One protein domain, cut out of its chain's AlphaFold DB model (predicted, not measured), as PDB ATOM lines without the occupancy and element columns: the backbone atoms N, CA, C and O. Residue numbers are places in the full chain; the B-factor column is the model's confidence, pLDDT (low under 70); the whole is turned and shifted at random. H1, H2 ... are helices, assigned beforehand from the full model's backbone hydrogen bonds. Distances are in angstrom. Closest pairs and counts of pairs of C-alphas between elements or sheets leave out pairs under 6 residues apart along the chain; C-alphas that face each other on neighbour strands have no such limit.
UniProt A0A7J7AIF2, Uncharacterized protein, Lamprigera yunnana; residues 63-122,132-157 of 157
ATOM      1  N   ASP A  63     -15.117 -54.581 169.534       40.38
ATOM      2  CA  ASP A  63     -14.009 -55.492 169.390       40.38
ATOM      3  C   ASP A  63     -13.750 -55.500 167.898       40.38
ATOM      4  O   ASP A  63     -14.556 -55.980 167.095       40.38
ATOM      5  N   ASN A  64     -12.606 -54.937 167.530       45.66
ATOM      6  CA  ASN A  64     -12.025 -54.987 166.199       45.66
ATOM      7  C   ASN A  64     -11.662 -56.437 165.818       45.66
ATOM      8  O   ASN A  64     -10.703 -56.662 165.090       45.66
ATOM      9  N   SER A  65     -12.404 -57.438 166.298       46.00
ATOM     10  CA  SER A  65     -12.244 -58.860 166.026       46.00
ATOM     11  C   SER A  65     -12.316 -59.149 164.532       46.00
ATOM     12  O   SER A  65     -11.577 -59.998 164.054       46.00
ATOM     13  N   ALA A  66     -13.089 -58.372 163.765       41.16
ATOM     14  CA  ALA A  66     -13.096 -58.448 162.304       41.16
ATOM     15  C   ALA A  66     -11.770 -57.990 161.661       41.16
ATOM     16  O   ALA A  66     -11.364 -58.545 160.645       41.16
ATOM     17  N   ILE A  67     -11.064 -57.020 162.255       39.31
ATOM     18  CA  ILE A  67      -9.741 -56.571 161.782       39.31
ATOM     19  C   ILE A  67      -8.646 -57.514 162.304       39.31
ATOM     20  O   ILE A  67      -7.739 -57.872 161.554       39.31
ATOM     21  N   HIS A  68      -8.779 -58.011 163.536       38.47
ATOM     22  CA  HIS A  68      -7.877 -59.008 164.107       38.47
ATOM     23  C   HIS A  68      -7.960 -60.364 163.398       38.47
ATOM     24  O   HIS A  68      -6.934 -61.021 163.281       38.47
ATOM     25  N   PHE A  69      -9.114 -60.775 162.860       42.62
ATOM     26  CA  PHE A  69      -9.222 -62.023 162.091       42.62
ATOM     27  C   PHE A  69      -8.380 -61.970 160.807       42.62
ATOM     28  O   PHE A  69      -7.712 -62.940 160.455       42.62
ATOM     29  N   VAL A  70      -8.355 -60.811 160.136       41.91
ATOM     30  CA  VAL A  70      -7.610 -60.618 158.883       41.91
ATOM     31  C   VAL A  70      -6.109 -60.471 159.139       41.91
ATOM     32  O   VAL A  70      -5.310 -61.043 158.401       41.91
ATOM     33  N   THR A  71      -5.693 -59.773 160.202       42.56
ATOM     34  CA  THR A  71      -4.262 -59.648 160.538       42.56
ATOM     35  C   THR A  71      -3.670 -60.928 161.139       42.56
ATOM     36  O   THR A  71      -2.466 -61.147 161.035       42.56
ATOM     37  N   ASN A  72      -4.491 -61.794 161.746       41.97
ATOM     38  CA  ASN A  72      -4.032 -63.021 162.405       41.97
ATOM     39  C   ASN A  72      -3.853 -64.206 161.431       41.97
ATOM     40  O   ASN A  72      -3.064 -65.098 161.710       41.97
ATOM     41  N   LEU A  73      -4.437 -64.182 160.222       46.75
ATOM     42  CA  LEU A  73      -4.201 -65.217 159.189       46.75
ATOM     43  C   LEU A  73      -2.717 -65.397 158.813       46.75
ATOM     44  O   LEU A  73      -2.310 -66.505 158.480       46.75
ATOM     45  N   ASN A  74      -1.900 -64.348 158.951       40.12
ATOM     46  CA  ASN A  74      -0.452 -64.409 158.724       40.12
ATOM     47  C   ASN A  74       0.358 -64.871 159.955       40.12
ATOM     48  O   ASN A  74       1.545 -65.142 159.824       40.12
ATOM     49  N   THR A  75      -0.260 -64.956 161.140       38.38
ATOM     50  CA  THR A  75       0.407 -65.288 162.421       38.38
ATOM     51  C   THR A  75       0.067 -66.702 162.920       38.38
ATOM     52  O   THR A  75       0.753 -67.234 163.788       38.38
ATOM     53  N   TYR A  76      -0.910 -67.387 162.312       43.94
ATOM     54  CA  TYR A  76      -1.290 -68.772 162.648       43.94
ATOM     55  C   TYR A  76      -0.226 -69.842 162.343       43.94
ATOM     56  O   TYR A  76      -0.487 -71.029 162.529       43.94
ATOM     57  N   HIS A  77       0.959 -69.448 161.869       43.81
ATOM     58  CA  HIS A  77       2.013 -70.375 161.476       43.81
ATOM     59  C   HIS A  77       3.134 -70.550 162.522       43.81
ATOM     60  O   HIS A  77       3.921 -71.480 162.363       43.81
ATOM     61  N   GLU A  78       3.227 -69.726 163.583       41.91
ATOM     62  CA  GLU A  78       4.411 -69.760 164.476       41.91
ATOM     63  C   GLU A  78       4.177 -69.832 165.994       41.91
ATOM     64  O   GLU A  78       5.117 -70.131 166.726       41.91
ATOM     65  N   THR A  79       2.962 -69.662 166.513       40.44
ATOM     66  CA  THR A  79       2.700 -69.897 167.946       40.44
ATOM     67  C   THR A  79       1.771 -71.089 168.085       40.44
ATOM     68  O   THR A  79       0.644 -71.035 167.598       40.44
ATOM     69  N   GLY A  80       2.255 -72.171 168.700       45.53
ATOM     70  CA  GLY A  80       1.609 -73.485 168.824       45.53
ATOM     71  C   GLY A  80       0.311 -73.543 169.642       45.53
ATOM     72  O   GLY A  80       0.155 -74.464 170.430       45.53
ATOM     73  N   ASP A  81      -0.608 -72.602 169.424       49.16
ATOM     74  CA  ASP A  81      -1.917 -72.465 170.078       49.16
ATOM     75  C   ASP A  81      -3.072 -72.318 169.061       49.16
ATOM     76  O   ASP A  81      -4.179 -71.885 169.388       49.16
ATOM     77  N   SER A  82      -2.855 -72.687 167.793       53.06
ATOM     78  CA  SER A  82      -3.956 -72.790 166.828       53.06
ATOM     79  C   SER A  82      -4.669 -74.134 166.981       53.06
ATOM     80  O   SER A  82      -4.188 -75.163 166.512       53.06
ATOM     81  N   LEU A  83      -5.854 -74.125 167.597       61.19
ATOM     82  CA  LEU A  83      -6.756 -75.287 167.680       61.19
ATOM     83  C   LEU A  83      -7.352 -75.688 166.309       61.19
ATOM     84  O   LEU A  83      -8.117 -76.646 166.227       61.19
ATOM     85  N   ALA A  84      -7.057 -74.954 165.230       72.19
ATOM     86  CA  ALA A  84      -7.675 -75.154 163.923       72.19
ATOM     87  C   ALA A  84      -6.792 -75.972 162.967       72.19
ATOM     88  O   ALA A  84      -5.613 -75.689 162.766       72.19
ATOM     89  N   HIS A  85      -7.405 -76.952 162.302       79.88
ATOM     90  CA  HIS A  85      -6.764 -77.776 161.276       79.88
ATOM     91  C   HIS A  85      -6.216 -76.920 160.107       79.88
ATOM     92  O   HIS A  85      -6.944 -76.046 159.622       79.88
ATOM     93  N   PRO A  86      -5.019 -77.206 159.546       81.88
ATOM     94  CA  PRO A  86      -4.418 -76.416 158.460       81.88
ATOM     95  C   PRO A  86      -5.340 -76.187 157.253       81.88
ATOM     96  O   PRO A  86      -5.428 -75.081 156.724       81.88
ATOM     97  N   ALA A  87      -6.088 -77.215 156.843       82.06
ATOM     98  CA  ALA A  87      -7.076 -77.112 155.765       82.06
ATOM     99  C   ALA A  87      -8.178 -76.059 156.025       82.06
ATOM    100  O   ALA A  87      -8.632 -75.400 155.090       82.06
ATOM    101  N   VAL A  88      -8.605 -75.880 157.283       80.12
ATOM    102  CA  VAL A  88      -9.606 -74.866 157.662       80.12
ATOM    103  C   VAL A  88      -9.008 -73.470 157.530       80.12
ATOM    104  O   VAL A  88      -9.636 -72.594 156.942       80.12
ATOM    105  N   VAL A  89      -7.769 -73.291 157.994       83.69
ATOM    106  CA  VAL A  89      -7.036 -72.024 157.868       83.69
ATOM    107  C   VAL A  89      -6.868 -71.645 156.395       83.69
ATOM    108  O   VAL A  89      -7.217 -70.539 155.993       83.69
ATOM    109  N   GLN A  90      -6.416 -72.578 155.553       85.19
ATOM    110  CA  GLN A  90      -6.245 -72.334 154.116       85.19
ATOM    111  C   GLN A  90      -7.563 -71.984 153.413       85.19
ATOM    112  O   GLN A  90      -7.581 -71.119 152.534       85.19
ATOM    113  N   ASN A  91      -8.667 -72.635 153.789       86.88
ATOM    114  CA  ASN A  91      -9.981 -72.299 153.251       86.88
ATOM    115  C   ASN A  91     -10.415 -70.898 153.677       86.88
ATOM    116  O   ASN A  91     -10.831 -70.134 152.817       86.88
ATOM    117  N   ALA A  92     -10.230 -70.527 154.947       84.56
ATOM    118  CA  ALA A  92     -10.547 -69.188 155.434       84.56
ATOM    119  C   ALA A  92      -9.751 -68.099 154.693       84.56
ATOM    120  O   ALA A  92     -10.324 -67.091 154.280       84.56
ATOM    121  N   ILE A  93      -8.452 -68.324 154.443       88.25
ATOM    122  CA  ILE A  93      -7.627 -67.417 153.626       88.25
ATOM    123  C   ILE A  93      -8.217 -67.287 152.220       88.25
ATOM    124  O   ILE A  93      -8.437 -66.174 151.745       88.25
ATOM    125  N   ARG A  94      -8.512 -68.409 151.551       89.62
ATOM    126  CA  ARG A  94      -9.064 -68.395 150.189       89.62
ATOM    127  C   ARG A  94     -10.425 -67.703 150.132       89.62
ATOM    128  O   ARG A  94     -10.679 -66.931 149.216       89.62
ATOM    129  N   GLU A  95     -11.281 -67.965 151.112       86.25
ATOM    130  CA  GLU A  95     -12.600 -67.352 151.222       86.25
ATOM    131  C   GLU A  95     -12.499 -65.844 151.450       86.25
ATOM    132  O   GLU A  95     -13.235 -65.098 150.817       86.25
ATOM    133  N   SER A  96     -11.535 -65.370 152.247       85.69
ATOM    134  CA  SER A  96     -11.314 -63.933 152.472       85.69
ATOM    135  C   SER A  96     -10.951 -63.149 151.201       85.69
ATOM    136  O   SER A  96     -11.173 -61.943 151.135       85.69
ATOM    137  N   GLN A  97     -10.421 -63.834 150.182       90.75
ATOM    138  CA  GLN A  97     -10.040 -63.248 148.895       90.75
ATOM    139  C   GLN A  97     -11.191 -63.242 147.877       90.75
ATOM    140  O   GLN A  97     -11.035 -62.714 146.775       90.75
ATOM    141  N   LEU A  98     -12.342 -63.837 148.207       90.38
ATOM    142  CA  LEU A  98     -13.480 -63.892 147.297       90.38
ATOM    143  C   LEU A  98     -14.133 -62.512 147.125       90.38
ATOM    144  O   LEU A  98     -14.202 -61.718 148.066       90.38
ATOM    145  N   PRO A  99     -14.684 -62.223 145.931       93.62
ATOM    146  CA  PRO A  99     -15.430 -60.995 145.713       93.62
ATOM    147  C   PRO A  99     -16.678 -60.940 146.615       93.62
ATOM    148  O   PRO A  99     -17.274 -61.982 146.905       93.62
ATOM    149  N   PRO A 100     -17.163 -59.740 146.994       88.56
ATOM    150  CA  PRO A 100     -18.248 -59.576 147.969       88.56
ATOM    151  C   PRO A 100     -19.556 -60.306 147.643       88.56
ATOM    152  O   PRO A 100     -20.343 -60.568 148.548       88.56
ATOM    153  N   GLN A 101     -19.786 -60.602 146.363       91.81
ATOM    154  CA  GLN A 101     -20.964 -61.307 145.849       91.81
ATOM    155  C   GLN A 101     -20.941 -62.810 146.170       91.81
ATOM    156  O   GLN A 101     -21.993 -63.437 146.229       91.81
ATOM    157  N   LEU A 102     -19.749 -63.382 146.364       91.50
ATOM    158  CA  LEU A 102     -19.537 -64.795 146.690       91.50
ATOM    159  C   LEU A 102     -19.288 -65.019 148.188       91.50
ATOM    160  O   LEU A 102     -19.289 -66.158 148.648       91.50
ATOM    161  N   LEU A 103     -19.090 -63.943 148.952       87.62
ATOM    162  CA  LEU A 103     -18.975 -64.012 150.403       87.62
ATOM    163  C   LEU A 103     -20.343 -64.257 151.030       87.62
ATOM    164  O   LEU A 103     -21.306 -63.538 150.755       87.62
ATOM    165  N   ASN A 104     -20.413 -65.222 151.944       85.81
ATOM    166  CA  ASN A 104     -21.636 -65.490 152.680       85.81
ATOM    167  C   ASN A 104     -21.981 -64.288 153.594       85.81
ATOM    168  O   ASN A 104     -21.208 -63.966 154.502       85.81
ATOM    169  N   PRO A 105     -23.133 -63.611 153.399       86.56
ATOM    170  CA  PRO A 105     -23.514 -62.459 154.210       86.56
ATOM    171  C   PRO A 105     -23.847 -62.828 155.661       86.56
ATOM    172  O   PRO A 105     -23.789 -61.957 156.525       86.56
ATOM    173  N   PHE A 106     -24.163 -64.095 155.942       85.50
ATOM    174  CA  PHE A 106     -24.540 -64.588 157.268       85.50
ATOM    175  C   PHE A 106     -23.476 -64.281 158.332       85.50
ATOM    176  O   PHE A 106     -23.800 -63.817 159.424       85.50
ATOM    177  N   TYR A 107     -22.199 -64.452 157.984       79.56
ATOM    178  CA  TYR A 107     -21.074 -64.239 158.898       79.56
ATOM    179  C   TYR A 107     -20.656 -62.767 159.046       79.56
ATOM    180  O   TYR A 107     -19.782 -62.465 159.851       79.56
ATOM    181  N   LYS A 108     -21.276 -61.826 158.312       84.12
ATOM    182  CA  LYS A 108     -20.975 -60.386 158.443       84.12
ATOM    183  C   LYS A 108     -21.506 -59.787 159.743       84.12
ATOM    184  O   LYS A 108     -21.033 -58.736 160.164       84.12
ATOM    185  N   ASN A 109     -22.506 -60.417 160.360       89.19
ATOM    186  CA  ASN A 109     -23.036 -59.958 161.634       89.19
ATOM    187  C   ASN A 109     -22.126 -60.453 162.775       89.19
ATOM    188  O   ASN A 109     -22.082 -61.663 163.023       89.19
ATOM    189  N   PRO A 110     -21.451 -59.549 163.509       84.69
ATOM    190  CA  PRO A 110     -20.517 -59.940 164.561       84.69
ATOM    191  C   PRO A 110     -21.200 -60.710 165.699       84.69
ATOM    192  O   PRO A 110     -20.584 -61.582 166.299       84.69
ATOM    193  N   ILE A 111     -22.486 -60.457 165.962       87.06
ATOM    194  CA  ILE A 111     -23.256 -61.156 167.001       87.06
ATOM    195  C   ILE A 111     -23.504 -62.611 166.594       87.06
ATOM    196  O   ILE A 111     -23.382 -63.518 167.416       87.06
ATOM    197  N   ILE A 112     -23.839 -62.847 165.322       85.56
ATOM    198  CA  ILE A 112     -24.066 -64.199 164.795       85.56
ATOM    199  C   ILE A 112     -22.753 -64.979 164.807       85.56
ATOM    200  O   ILE A 112     -22.716 -66.089 165.330       85.56
ATOM    201  N   ALA A 113     -21.672 -64.377 164.303       83.50
ATOM    202  CA  ALA A 113     -20.353 -64.997 164.295       83.50
ATOM    203  C   ALA A 113     -19.879 -65.353 165.716       83.50
ATOM    204  O   ALA A 113     -19.452 -66.479 165.955       83.50
ATOM    205  N   ALA A 114     -20.032 -64.434 166.676       83.38
ATOM    206  CA  ALA A 114     -19.647 -64.662 168.067       83.38
ATOM    207  C   ALA A 114     -20.479 -65.755 168.750       83.38
ATOM    208  O   ALA A 114     -19.953 -66.501 169.568       83.38
ATOM    209  N   ASN A 115     -21.772 -65.869 168.434       83.75
ATOM    210  CA  ASN A 115     -22.613 -66.933 168.982       83.75
ATOM    211  C   ASN A 115     -22.322 -68.298 168.356       83.75
ATOM    212  O   ASN A 115     -22.441 -69.299 169.050       83.75
ATOM    213  N   LEU A 116     -21.932 -68.339 167.082       80.94
ATOM    214  CA  LEU A 116     -21.567 -69.579 166.399       80.94
ATOM    215  C   LEU A 116     -20.182 -70.093 166.812       80.94
ATOM    216  O   LEU A 116     -19.933 -71.289 166.753       80.94
ATOM    217  N   ALA A 117     -19.289 -69.189 167.218       77.12
ATOM    218  CA  ALA A 117     -17.977 -69.536 167.755       77.12
ATOM    219  C   ALA A 117     -18.039 -70.135 169.173       77.12
ATOM    220  O   ALA A 117     -17.025 -70.622 169.669       77.12
ATOM    221  N   LYS A 118     -19.196 -70.070 169.845       78.12
ATOM    222  CA  LYS A 118     -19.402 -70.738 171.134       78.12
ATOM    223  C   LYS A 118     -19.551 -72.239 170.915       78.12
ATOM    224  O   LYS A 118     -20.012 -72.671 169.862       78.12
ATOM    225  N   GLU A 119     -19.196 -73.005 171.940       67.94
ATOM    226  CA  GLU A 119     -19.406 -74.451 171.971       67.94
ATOM    227  C   GLU A 119     -20.858 -74.794 171.604       67.94
ATOM    228  O   GLU A 119     -21.804 -74.111 172.020       67.94
ATOM    229  N   SER A 120     -21.031 -75.839 170.792       72.88
ATOM    230  CA  SER A 120     -22.347 -76.323 170.391       72.88
ATOM    231  C   SER A 120     -23.183 -76.672 171.619       72.88
ATOM    232  O   SER A 120     -22.723 -77.338 172.545       72.88
ATOM    233  N   LEU A 121     -24.449 -76.246 171.608       61.94
ATOM    234  CA  LEU A 121     -25.387 -76.305 172.739       61.94
ATOM    235  C   LEU A 121     -25.573 -77.716 173.347       61.94
ATOM    236  O   LEU A 121     -26.147 -77.841 174.425       61.94
ATOM    237  N   LEU A 122     -25.156 -78.779 172.651       61.41
ATOM    238  CA  LEU A 122     -25.519 -80.162 172.968       61.41
ATOM    239  C   LEU A 122     -24.365 -81.073 173.402       61.41
ATOM    240  O   LEU A 122     -24.659 -82.164 173.891       61.41
ATOM    241  N   ARG A 132      -7.268 -85.615 160.068       79.31
ATOM    242  CA  ARG A 132      -8.411 -86.154 159.331       79.31
ATOM    243  C   ARG A 132      -8.003 -87.472 158.689       79.31
ATOM    244  O   ARG A 132      -7.185 -87.474 157.780       79.31
ATOM    245  N   GLU A 133      -8.638 -88.578 159.072       81.75
ATOM    246  CA  GLU A 133      -8.377 -89.893 158.451       81.75
ATOM    247  C   GLU A 133      -8.570 -89.883 156.928       81.75
ATOM    248  O   GLU A 133      -7.873 -90.573 156.189       81.75
ATOM    249  N   ALA A 134      -9.478 -89.035 156.435       81.94
ATOM    250  CA  ALA A 134      -9.702 -88.849 155.007       81.94
ATOM    251  C   ALA A 134      -8.474 -88.301 154.249       81.94
ATOM    252  O   ALA A 134      -8.373 -88.510 153.042       81.94
ATOM    253  N   GLU A 135      -7.544 -87.621 154.927       82.88
ATOM    254  CA  GLU A 135      -6.304 -87.109 154.322       82.88
ATOM    255  C   GLU A 135      -5.268 -88.213 154.090       82.88
ATOM    256  O   GLU A 135      -4.427 -88.084 153.202       82.88
ATOM    257  N   ASN A 136      -5.379 -89.330 154.815       88.69
ATOM    258  CA  ASN A 136      -4.521 -90.503 154.647       88.69
ATOM    259  C   ASN A 136      -4.979 -91.418 153.498       88.69
ATOM    260  O   ASN A 136      -4.268 -92.357 153.132       88.69
ATOM    261  N   ILE A 137      -6.158 -91.170 152.917       87.75
ATOM    262  CA  ILE A 137      -6.684 -91.987 151.822       87.75
ATOM    263  C   ILE A 137      -5.898 -91.676 150.550       87.75
ATOM    264  O   ILE A 137      -5.915 -90.560 150.021       87.75
ATOM    265  N   ARG A 138      -5.230 -92.694 150.006       92.94
ATOM    266  CA  ARG A 138      -4.436 -92.541 148.786       92.94
ATOM    267  C   ARG A 138      -5.342 -92.327 147.572       92.94
ATOM    268  O   ARG A 138      -6.425 -92.909 147.475       92.94
ATOM    269  N   ARG A 139      -4.909 -91.518 146.596       91.56
ATOM    270  CA  ARG A 139      -5.755 -91.173 145.433       91.56
ATOM    271  C   ARG A 139      -6.128 -92.391 144.590       91.56
ATOM    272  O   ARG A 139      -7.230 -92.441 144.052       91.56
ATOM    273  N   GLU A 140      -5.260 -93.391 144.516       93.50
ATOM    274  CA  GLU A 140      -5.546 -94.665 143.862       93.50
ATOM    275  C   GLU A 140      -6.698 -95.435 144.529       93.50
ATOM    276  O   GLU A 140      -7.451 -96.123 143.842       93.50
ATOM    277  N   GLU A 141      -6.884 -95.314 145.845       93.19
ATOM    278  CA  GLU A 141      -8.000 -95.950 146.556       93.19
ATOM    279  C   GLU A 141      -9.312 -95.232 146.260       93.19
ATOM    280  O   GLU A 141     -10.323 -95.880 145.990       93.19
ATOM    281  N   VAL A 142      -9.268 -93.902 146.198       90.75
ATOM    282  CA  VAL A 142     -10.403 -93.079 145.767       90.75
ATOM    283  C   VAL A 142     -10.839 -93.459 144.346       90.75
ATOM    284  O   VAL A 142     -12.027 -93.675 144.102       90.75
ATOM    285  N   LEU A 143      -9.895 -93.621 143.412       91.62
ATOM    286  CA  LEU A 143     -10.195 -94.021 142.031       91.62
ATOM    287  C   LEU A 143     -10.881 -95.391 141.953       91.62
ATOM    288  O   LEU A 143     -11.885 -95.525 141.252       91.62
ATOM    289  N   LYS A 144     -10.422 -96.378 142.732       93.81
ATOM    290  CA  LYS A 144     -11.048 -97.713 142.785       93.81
ATOM    291  C   LYS A 144     -12.517 -97.654 143.212       93.81
ATOM    292  O   LYS A 144     -13.331 -98.424 142.703       93.81
ATOM    293  N   ILE A 145     -12.873 -96.760 144.138       91.94
ATOM    294  CA  ILE A 145     -14.266 -96.570 144.570       91.94
ATOM    295  C   ILE A 145     -15.110 -96.050 143.400       91.94
ATOM    296  O   ILE A 145     -16.169 -96.608 143.112       91.94
ATOM    297  N   PHE A 146     -14.626 -95.034 142.683       91.44
ATOM    298  CA  PHE A 146     -15.345 -94.469 141.539       91.44
ATOM    299  C   PHE A 146     -15.486 -95.447 140.365       91.44
ATOM    300  O   PHE A 146     -16.534 -95.478 139.713       91.44
ATOM    301  N   GLU A 147     -14.465 -96.266 140.106       91.06
ATOM    302  CA  GLU A 147     -14.511 -97.323 139.091       91.06
ATOM    303  C   GLU A 147     -15.572 -98.377 139.425       91.06
ATOM    304  O   GLU A 147     -16.406 -98.704 138.577       91.06
ATOM    305  N   ARG A 148     -15.602 -98.855 140.678       91.62
ATOM    306  CA  ARG A 148     -16.632 -99.793 141.161       91.62
ATOM    307  C   ARG A 148     -18.032 -99.193 141.089       91.62
ATOM    308  O   ARG A 148     -18.976 -99.897 140.741       91.62
ATOM    309  N   ALA A 149     -18.159 -97.895 141.358       91.81
ATOM    310  CA  ALA A 149     -19.411 -97.156 141.235       91.81
ATOM    311  C   ALA A 149     -19.817 -96.861 139.777       91.81
ATOM    312  O   ALA A 149     -20.857 -96.245 139.552       91.81
ATOM    313  N   LYS A 150     -19.015 -97.266 138.777       87.44
ATOM    314  CA  LYS A 150     -19.224 -96.987 137.343       87.44
ATOM    315  C   LYS A 150     -19.408 -95.497 137.023       87.44
ATOM    316  O   LYS A 150     -19.976 -95.148 135.989       87.44
ATOM    317  N   TYR A 151     -18.877 -94.609 137.866       86.38
ATOM    318  CA  TYR A 151     -19.134 -93.168 137.796       86.38
ATOM    319  C   TYR A 151     -18.674 -92.538 136.466       86.38
ATOM    320  O   TYR A 151     -19.281 -91.593 135.968       86.38
ATOM    321  N   PHE A 152     -17.637 -93.099 135.837       78.25
ATOM    322  CA  PHE A 152     -17.042 -92.564 134.606       78.25
ATOM    323  C   PHE A 152     -17.510 -93.243 133.305       78.25
ATOM    324  O   PHE A 152     -17.066 -92.847 132.228       78.25
ATOM    325  N   GLN A 153     -18.405 -94.239 133.353       70.94
ATOM    326  CA  GLN A 153     -18.713 -95.072 132.176       70.94
ATOM    327  C   GLN A 153     -19.602 -94.391 131.110       70.94
ATOM    328  O   GLN A 153     -19.666 -94.882 129.989       70.94
ATOM    329  N   ASN A 154     -20.205 -93.225 131.390       62.47
ATOM    330  CA  ASN A 154     -21.217 -92.602 130.514       62.47
ATOM    331  C   ASN A 154     -20.779 -91.330 129.750       62.47
ATOM    332  O   ASN A 154     -21.625 -90.530 129.356       62.47
ATOM    333  N   ARG A 155     -19.480 -91.104 129.504       63.81
ATOM    334  CA  ARG A 155     -18.991 -89.901 128.780       63.81
ATOM    335  C   ARG A 155     -18.510 -90.151 127.346       63.81
ATOM    336  O   ARG A 155     -17.599 -89.476 126.881       63.81
ATOM    337  N   ARG A 156     -19.127 -91.087 126.625       61.88
ATOM    338  CA  ARG A 156     -19.004 -91.174 125.160       61.88
ATOM    339  C   ARG A 156     -20.404 -91.076 124.552       61.88
ATOM    340  O   ARG A 156     -21.197 -91.996 124.720       61.88
ATOM    341  N   LYS A 157     -20.700 -89.929 123.940       51.34
ATOM    342  CA  LYS A 157     -21.736 -89.780 122.912       51.34
ATOM    343  C   LYS A 157     -21.036 -89.778 121.566       51.34
ATOM    344  O   LYS A 157     -19.934 -89.184 121.521       51.34
TER     345      LYS A 157
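What this domain is: This is residues 63 to 122 and 132 to 157 of the 157 residues of an uncharacterized protein of Lamprigera yunnana (UniProt A0A7J7AIF2). Two separate pieces lie one beyond the other along an elongated outline: a loose, open cluster of the short helices H1, H2, H3 and H4 joined by loops, and an arm made of H5, H6 and the tail after them. No helix touches another; in the arm, residues 133 to 142, 144 to 150 and 152 to 157 stick out free of the rest. The printed part has 86 residues with six named helices, H1 to H6 in chain order, and no named strand; the class is all helix, with 44 residues in helices. The whole is extended, with a radius of gyration of the C-alphas of 19.2 A and spans of 56 by 34 by 33 A.

Where its parts are: The longest helix by residues, H2, runs from Pro 86, C-alpha at (-4.418, -76.416, 158.460), to Ser 96, 15.5 A away between C-alphas. Before it comes H1, residues 65 to 72, 9.9 A long, beginning with C-alpha 65 at (-12.244, -58.860, 166.026). After it come H3, residues 105 to 108, 5.4 A, and H4, residues 110 to 116, 9.9 A. Beyond the cut stand H5, residues 133 to 136, 5.5 A, and H6, residues 139 to 148, 14.5 A, which ends with C-alpha 148 at (-16.632, -99.793, 141.161).

How they stand to each other: H2 is apart from the other five helices, though from H1 only just, their closest C-alphas being 8.1 A apart. H1 and H4 are close but not clearly touching: their closest C-alphas, of Ala 66 and Pro 110, are 7.9 A apart. The lines of H1 and H4 are about perpendicular, at 74 degrees. H3 and H4 are close but not clearly touching, with the closest C-alphas, of Tyr 107 and Ala 113, 5.5 A apart. H5 is apart from H2 and H4, and H5 and H6 are apart from each other. Every O i to N i+4 pair is within hydrogen-bond range in H2, H4 and H6, against 3 of 4 in H1; H3 and H5 are too short for such a pair.

The domain as a whole: The two C-alphas farthest apart, of Asp 63 and Lys 157, the chain's last residue, are 58.3 A apart. Residues 123 to 131 are not printed, and C-alphas 122 and 132 are 22.7 A apart across this cut, which lies in the link from H4 to H5. The link from H1 to H2 is long, with 13 residues; H2 to H3 is short, and H3 to H4 and H5 to H6 are tight. The mean pLDDT of the printed part is 73.7, and residues 63 to 83, 119, 121 to 122 and 154 to 157 of the model are under 70.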